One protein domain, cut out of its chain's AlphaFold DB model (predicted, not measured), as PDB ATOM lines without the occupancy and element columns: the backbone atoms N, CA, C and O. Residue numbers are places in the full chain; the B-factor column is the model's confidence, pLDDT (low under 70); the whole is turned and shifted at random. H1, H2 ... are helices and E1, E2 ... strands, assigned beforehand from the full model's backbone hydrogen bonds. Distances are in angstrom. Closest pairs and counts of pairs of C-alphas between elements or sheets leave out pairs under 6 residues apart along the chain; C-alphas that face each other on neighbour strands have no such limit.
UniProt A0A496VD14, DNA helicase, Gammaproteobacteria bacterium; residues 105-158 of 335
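Overview. This is residues 105 to 158 of the 335 residues of the protein "DNA helicase" of Gammaproteobacteria bacterium (UniProt A0A496VD14). With little regular structure, the domain is a small pair of parallel strands, E1 and E2, joined through one helix, H1, and a long unnamed stretch, residues 138 to 158, that loops away and folds back. The printed part has 54 residues, with E1, H1, E2 along the chain; the class is mixed, with only 16 residues in named elements. It is compact, radius of gyration of the C-alphas 11.2 A, yet elongated, spanning 31 by 18 by 14 A.

Along the chain. E1, residues 111 to 114, measures 9.9 A and begins at C-alpha 111 (-26.945, -105.664, 54.927). E2, residues 134 to 137, measures 10.1 A and ends at C-alpha 137 (-28.617, -95.663, 50.834). H1, residues 122 to 129, measures 10.1 A.

Arrangement. E1 and E2 are parallel at 14 degrees; N 112 and O 134 are within hydrogen-bond range, 2.8 A. E1, H1 and E2 form a strand-helix-strand unit, parallel neighbour strands with a helix between, its crossover right-handed. In H1 every O i to N i+4 pair is within hydrogen-bond range.

Size, cuts and confidence. The farthest C-alphas, Asp 110 and Phe 148, are 32.3 A apart. The printed part has no cut, and no link is long. Residues 146 to 149 and 151 to 154 have pLDDT under 70.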
ATOM      1  N   PRO A 105     -34.602-112.096  42.160       95.62
ATOM      2  CA  PRO A 105     -33.429-112.674  42.783       95.62
ATOM      3  C   PRO A 105     -33.529-112.526  44.300       95.62
ATOM      4  O   PRO A 105     -34.020-111.516  44.807       95.62
ATOM      5  N   THR A 106     -33.036-113.534  45.015       95.75
ATOM      6  CA  THR A 106     -32.825-113.462  46.463       95.75
ATOM      7  C   THR A 106     -31.342-113.244  46.711       95.75
ATOM      8  O   THR A 106     -30.519-114.070  46.318       95.75
ATOM      9  N   LEU A 107     -31.003-112.120  47.332       94.75
ATOM     10  CA  LEU A 107     -29.649-111.796  47.750       94.75
ATOM     11  C   LEU A 107     -29.458-112.251  49.199       94.75
ATOM     12  O   LEU A 107     -30.169-111.796  50.093       94.75
ATOM     13  N   PHE A 108     -28.506-113.153  49.427       95.25
ATOM     14  CA  PHE A 108     -28.214-113.716  50.748       95.25
ATOM     15  C   PHE A 108     -27.257-112.812  51.538       95.25
ATOM     16  O   PHE A 108     -26.137-113.205  51.851       95.25
ATOM     17  N   TYR A 109     -27.697-111.585  51.817       96.56
ATOM     18  CA  TYR A 109     -26.960-110.613  52.622       96.56
ATOM     19  C   TYR A 109     -27.857-110.051  53.718       96.56
ATOM     20  O   TYR A 109     -29.019-109.741  53.464       96.56
ATOM     21  N   ASP A 110     -27.301-109.853  54.910       96.94
ATOM     22  CA  ASP A 110     -28.016-109.208  56.016       96.94
ATOM     23  C   ASP A 110     -28.095-107.684  55.835       96.94
ATOM     24  O   ASP A 110     -29.057-107.043  56.267       96.94
ATOM     25  N   ILE A 111     -27.085-107.101  55.175       97.12
ATOM     26  CA  ILE A 111     -26.945-105.664  54.927       97.12
ATOM     27  C   ILE A 111     -26.545-105.433  53.467       97.12
ATOM     28  O   ILE A 111     -25.612-106.055  52.962       97.12
ATOM     29  N   ILE A 112     -27.223-104.498  52.803       96.19
ATOM     30  CA  ILE A 112     -26.889-104.007  51.465       96.19
ATOM     31  C   ILE A 112     -26.564-102.516  51.580       96.19
ATOM     32  O   ILE A 112     -27.402-101.726  52.017       96.19
ATOM     33  N   LEU A 113     -25.347-102.146  51.183       96.38
ATOM     34  CA  LEU A 113     -24.893-100.759  51.102       96.38
ATOM     35  C   LEU A 113     -24.998-100.294  49.652       96.38
ATOM     36  O   LEU A 113     -24.490-100.962  48.751       96.38
ATOM     37  N   ILE A 114     -25.665 -99.169  49.434       94.62
ATOM     38  CA  ILE A 114     -25.849 -98.572  48.120       94.62
ATOM     39  C   ILE A 114     -25.227 -97.186  48.147       94.62
ATOM     40  O   ILE A 114     -25.703 -96.316  48.871       94.62
ATOM     41  N   ASP A 115     -24.195 -97.002  47.337       94.00
ATOM     42  CA  ASP A 115     -23.604 -95.697  47.058       94.00
ATOM     43  C   ASP A 115     -24.232 -95.083  45.799       94.00
ATOM     44  O   ASP A 115     -24.816 -95.804  44.982       94.00
ATOM     45  N   GLU A 116     -24.130 -93.763  45.652       91.31
ATOM     46  CA  GLU A 116     -24.722 -92.984  44.552       91.31
ATOM     47  C   GLU A 116     -26.210 -93.307  44.316       91.31
ATOM     48  O   GLU A 116     -26.702 -93.427  43.187       91.31
ATOM     49  N   ALA A 117     -26.958 -93.477  45.410       90.31
ATOM     50  CA  ALA A 117     -28.333 -93.957  45.384       90.31
ATOM     51  C   ALA A 117     -29.278 -93.065  44.555       90.31
ATOM     52  O   ALA A 117     -30.298 -93.558  44.073       90.31
ATOM     53  N   GLN A 118     -28.941 -91.789  44.336       86.25
ATOM     54  CA  GLN A 118     -29.689 -90.879  43.463       86.25
ATOM     55  C   GLN A 118     -29.747 -91.334  41.994       86.25
ATOM     56  O   GLN A 118     -30.661 -90.935  41.270       86.25
ATOM     57  N   ASP A 119     -28.809 -92.173  41.546       85.88
ATOM     58  CA  ASP A 119     -28.735 -92.656  40.162       85.88
ATOM     59  C   ASP A 119     -29.415 -94.021  39.954       85.88
ATOM     60  O   ASP A 119     -29.425 -94.559  38.840       85.88
ATOM     61  N   LEU A 120     -30.037 -94.583  40.997       88.12
ATOM     62  CA  LEU A 120     -30.795 -95.824  40.875       88.12
ATOM     63  C   LEU A 120     -31.994 -95.662  39.931       88.12
ATOM     64  O   LEU A 120     -32.860 -94.801  40.094       88.12
ATOM     65  N   SER A 121     -32.113 -96.584  38.976       88.81
ATOM     66  CA  SER A 121     -33.325 -96.718  38.173       88.81
ATOM     67  C   SER A 121     -34.410 -97.486  38.930       88.81
ATOM     68  O   SER A 121     -34.149 -98.244  39.870       88.81
ATOM     69  N   SER A 122     -35.666 -97.328  38.510       89.25
ATOM     70  CA  SER A 122     -36.785 -97.980  39.205       89.25
ATOM     71  C   SER A 122     -36.721 -99.512  39.169       89.25
ATOM     72  O   SER A 122     -37.168-100.158  40.113       89.25
ATOM     73  N   VAL A 123     -36.109-100.098  38.132       92.31
ATOM     74  CA  VAL A 123     -35.832-101.543  38.066       92.31
ATOM     75  C   VAL A 123     -34.849-101.988  39.158       92.31
ATOM     76  O   VAL A 123     -35.063-103.028  39.778       92.31
ATOM     77  N   MET A 124     -33.810-101.195  39.446       92.81
ATOM     78  CA  MET A 124     -32.839-101.491  40.509       92.81
ATOM     79  C   MET A 124     -33.487-101.363  41.886       92.81
ATOM     80  O   MET A 124     -33.330-102.244  42.729       92.81
ATOM     81  N   LEU A 125     -34.268-100.298  42.094       91.75
ATOM     82  CA  LEU A 125     -35.018-100.103  43.333       91.75
ATOM     83  C   LEU A 125     -35.970-101.260  43.615       91.75
ATOM     84  O   LEU A 125     -36.052-101.702  44.754       91.75
ATOM     85  N   ASP A 126     -36.675-101.764  42.603       92.88
ATOM     86  CA  ASP A 126     -37.608-102.877  42.784       92.88
ATOM     87  C   ASP A 126     -36.879-104.173  43.179       92.88
ATOM     88  O   ASP A 126     -37.326-104.883  44.080       92.88
ATOM     89  N   VAL A 127     -35.694-104.425  42.604       94.94
ATOM     90  CA  VAL A 127     -34.814-105.523  43.041       94.94
ATOM     91  C   VAL A 127     -34.409-105.359  44.502       94.94
ATOM     92  O   VAL A 127     -34.483-106.325  45.251       94.94
ATOM     93  N   LEU A 128     -34.004-104.165  44.934       93.94
ATOM     94  CA  LEU A 128     -33.606-103.911  46.324       93.94
ATOM     95  C   LEU A 128     -34.796-103.988  47.292       93.94
ATOM     96  O   LEU A 128     -34.646-104.418  48.438       93.94
ATOM     97  N   LYS A 129     -35.992-103.592  46.843       91.75
ATOM     98  CA  LYS A 129     -37.215-103.564  47.656       91.75
ATOM     99  C   LYS A 129     -37.642-104.950  48.129       91.75
ATOM    100  O   LYS A 129     -38.060-105.075  49.277       91.75
ATOM    101  N   ILE A 130     -37.480-105.970  47.286       92.19
ATOM    102  CA  ILE A 130     -37.877-107.353  47.598       92.19
ATOM    103  C   ILE A 130     -36.874-108.110  48.486       92.19
ATOM    104  O   ILE A 130     -37.175-109.222  48.920       92.19
ATOM    105  N   GLN A 131     -35.690-107.547  48.754       94.81
ATOM    106  CA  GLN A 131     -34.661-108.228  49.544       94.81
ATOM    107  C   GLN A 131     -35.004-108.236  51.033       94.81
ATOM    108  O   GLN A 131     -35.416-107.222  51.596       94.81
ATOM    109  N   LYS A 132     -34.761-109.375  51.689       94.50
ATOM    110  CA  LYS A 132     -34.865-109.529  53.148       94.50
ATOM    111  C   LYS A 132     -33.560-109.098  53.826       94.50
ATOM    112  O   LYS A 132     -32.917-109.902  54.487       94.50
ATOM    113  N   ALA A 133     -33.169-107.845  53.612       95.00
ATOM    114  CA  ALA A 133     -31.918-107.278  54.101       95.00
ATOM    115  C   ALA A 133     -32.140-105.859  54.635       95.00
ATOM    116  O   ALA A 133     -33.006-105.128  54.142       95.00
ATOM    117  N   SER A 134     -31.315-105.445  55.596       94.38
ATOM    118  CA  SER A 134     -31.177-104.029  55.942       94.38
ATOM    119  C   SER A 134     -30.524-103.296  54.774       94.38
ATOM    120  O   SER A 134     -29.592-103.806  54.156       94.38
ATOM    121  N   ARG A 135     -31.013-102.103  54.437       94.25
ATOM    122  CA  ARG A 135     -30.525-101.333  53.285       94.25
ATOM    123  C   ARG A 135     -30.068 -99.967  53.756       94.25
ATOM    124  O   ARG A 135     -30.820 -99.294  54.456       94.25
ATOM    125  N   ILE A 136     -28.867 -99.573  53.355       94.94
ATOM    126  CA  ILE A 136     -28.313 -98.247  53.619       94.94
ATOM    127  C   ILE A 136     -28.076 -97.584  52.271       94.94
ATOM    128  O   ILE A 136     -27.321 -98.105  51.454       94.94
ATOM    129  N   PHE A 137     -28.742 -96.457  52.048       93.81
ATOM    130  CA  PHE A 137     -28.617 -95.663  50.834       93.81
ATOM    131  C   PHE A 137     -27.804 -94.412  51.149       93.81
ATOM    132  O   PHE A 137     -28.138 -93.669  52.070       93.81
ATOM    133  N   VAL A 138     -26.742 -94.195  50.385       94.12
ATOM    134  CA  VAL A 138     -25.893 -93.008  50.437       94.12
ATOM    135  C   VAL A 138     -25.971 -92.340  49.073       94.12
ATOM    136  O   VAL A 138     -25.913 -93.011  48.046       94.12
ATOM    137  N   GLY A 139     -26.167 -91.027  49.055       91.81
ATOM    138  CA  GLY A 139     -26.301 -90.275  47.818       91.81
ATOM    139  C   GLY A 139     -26.595 -88.802  48.060       91.81
ATOM    140  O   GLY A 139     -26.733 -88.359  49.201       91.81
ATOM    141  N   ASP A 140     -26.698 -88.052  46.969       88.88
ATOM    142  CA  ASP A 140     -26.991 -86.620  46.975       88.88
ATOM    143  C   ASP A 140     -28.020 -86.290  45.883       88.88
ATOM    144  O   ASP A 140     -27.746 -86.414  44.686       88.88
ATOM    145  N   THR A 141     -29.212 -85.840  46.288       82.62
ATOM    146  CA  THR A 141     -30.294 -85.457  45.366       82.62
ATOM    147  C   THR A 141     -29.897 -84.302  44.442       82.62
ATOM    148  O   THR A 141     -30.391 -84.219  43.316       82.62
ATOM    149  N   PHE A 142     -28.953 -83.443  44.849       81.62
ATOM    150  CA  PHE A 142     -28.438 -82.353  44.018       81.62
ATOM    151  C   PHE A 142     -27.446 -82.823  42.939       81.62
ATOM    152  O   PHE A 142     -27.130 -82.044  42.034       81.62
ATOM    153  N   GLN A 143     -26.961 -84.071  43.003       82.19
ATOM    154  CA  GLN A 143     -25.973 -84.639  42.072       82.19
ATOM    155  C   GLN A 143     -26.568 -85.629  41.063       82.19
ATOM    156  O   GLN A 143     -25.829 -86.251  40.302       82.19
ATOM    157  N   GLN A 144     -27.897 -85.744  40.978       78.50
ATOM    158  CA  GLN A 144     -28.529 -86.602  39.980       78.50
ATOM    159  C   GLN A 144     -28.309 -86.058  38.556       78.50
ATOM    160  O   GLN A 144     -28.912 -85.063  38.141       78.50
ATOM    161  N   ILE A 145     -27.475 -86.744  37.768       70.25
ATOM    162  CA  ILE A 145     -27.161 -86.360  36.377       70.25
ATOM    163  C   ILE A 145     -27.624 -87.389  35.334       70.25
ATOM    164  O   ILE A 145     -27.671 -87.075  34.141       70.25
ATOM    165  N   TYR A 146     -28.049 -88.585  35.757       68.25
ATOM    166  CA  TYR A 146     -28.468 -89.675  34.865       68.25
ATOM    167  C   TYR A 146     -29.985 -89.766  34.615       68.25
ATOM    168  O   TYR A 146     -30.478 -90.782  34.118       68.25
ATOM    169  N   ALA A 147     -30.738 -88.684  34.852       66.25
ATOM    170  CA  ALA A 147     -32.195 -88.629  34.647       66.25
ATOM    171  C   ALA A 147     -32.652 -89.052  33.230       66.25
ATOM    172  O   ALA A 147     -33.754 -89.568  33.046       66.25
ATOM    173  N   PHE A 148     -31.787 -88.918  32.216       63.56
ATOM    174  CA  PHE A 148     -32.062 -89.363  30.842       63.56
ATOM    175  C   PHE A 148     -32.260 -90.884  30.692       63.56
ATOM    176  O   PHE A 148     -32.700 -91.334  29.637       63.56
ATOM    177  N   ARG A 149     -31.937 -91.684  31.717       61.78
ATOM    178  CA  ARG A 149     -32.177 -93.136  31.757       61.78
ATOM    179  C   ARG A 149     -33.493 -93.516  32.437       61.78
ATOM    180  O   ARG A 149     -33.662 -94.671  32.822       61.78
ATOM    181  N   TYR A 150     -34.401 -92.555  32.614       70.50
ATOM    182  CA  TYR A 150     -35.587 -92.705  33.464       70.50
ATOM    183  C   TYR A 150     -35.212 -93.068  34.910       70.50
ATOM    184  O   TYR A 150     -35.971 -93.739  35.614       70.50
ATOM    185  N   ALA A 151     -34.015 -92.642  35.337       57.47
ATOM    186  CA  ALA A 151     -33.652 -92.621  36.739       57.47
ATOM    187  C   ALA A 151     -34.613 -91.646  37.419       57.47
ATOM    188  O   ALA A 151     -34.711 -90.474  37.057       57.47
ATOM    189  N   ILE A 152     -35.401 -92.187  38.331       62.81
ATOM    190  CA  ILE A 152     -36.303 -91.418  39.175       62.81
ATOM    191  C   ILE A 152     -35.440 -90.883  40.318       62.81
ATOM    192  O   ILE A 152     -34.464 -91.546  40.657       62.81
ATOM    193  N   ASN A 153     -35.752 -89.730  40.924       63.66
ATOM    194  CA  ASN A 153     -35.123 -89.388  42.203       63.66
ATOM    195  C   ASN A 153     -35.470 -90.490  43.217       63.66
ATOM    196  O   ASN A 153     -36.580 -90.564  43.746       63.66
ATOM    197  N   ALA A 154     -34.550 -91.439  43.345       63.81
ATOM    198  CA  ALA A 154     -34.755 -92.687  44.045       63.81
ATOM    199  C   ALA A 154     -34.888 -92.433  45.539       63.81
ATOM    200  O   ALA A 154     -35.730 -93.056  46.181       63.81
ATOM    201  N   LEU A 155     -34.107 -91.475  46.041       71.12
ATOM    202  CA  LEU A 155     -34.084 -91.057  47.435       71.12
ATOM    203  C   LEU A 155     -35.472 -90.587  47.895       71.12
ATOM    204  O   LEU A 155     -35.953 -91.076  48.909       71.12
ATOM    205  N   ASP A 156     -36.198 -89.812  47.081       71.56
ATOM    206  CA  ASP A 156     -37.559 -89.348  47.416       71.56
ATOM    207  C   ASP A 156     -38.607 -90.480  47.484       71.56
ATOM    208  O   ASP A 156     -39.709 -90.294  48.001       71.56
ATOM    209  N   LYS A 157     -38.316 -91.655  46.907       72.75
ATOM    210  CA  LYS A 157     -39.243 -92.805  46.835       72.75
ATOM    211  C   LYS A 157     -38.871 -93.954  47.769       72.75
ATOM    212  O   LYS A 157     -39.539 -95.003  47.738       72.75
ATOM    213  N   ILE A 158     -37.784 -93.815  48.518       81.25
ATOM    214  CA  ILE A 158     -37.360 -94.797  49.509       81.25
ATOM    215  C   ILE A 158     -37.964 -94.378  50.844       81.25
ATOM    216  O   ILE A 158     -37.692 -93.306  51.361       81.25
TER     217      ILE A 158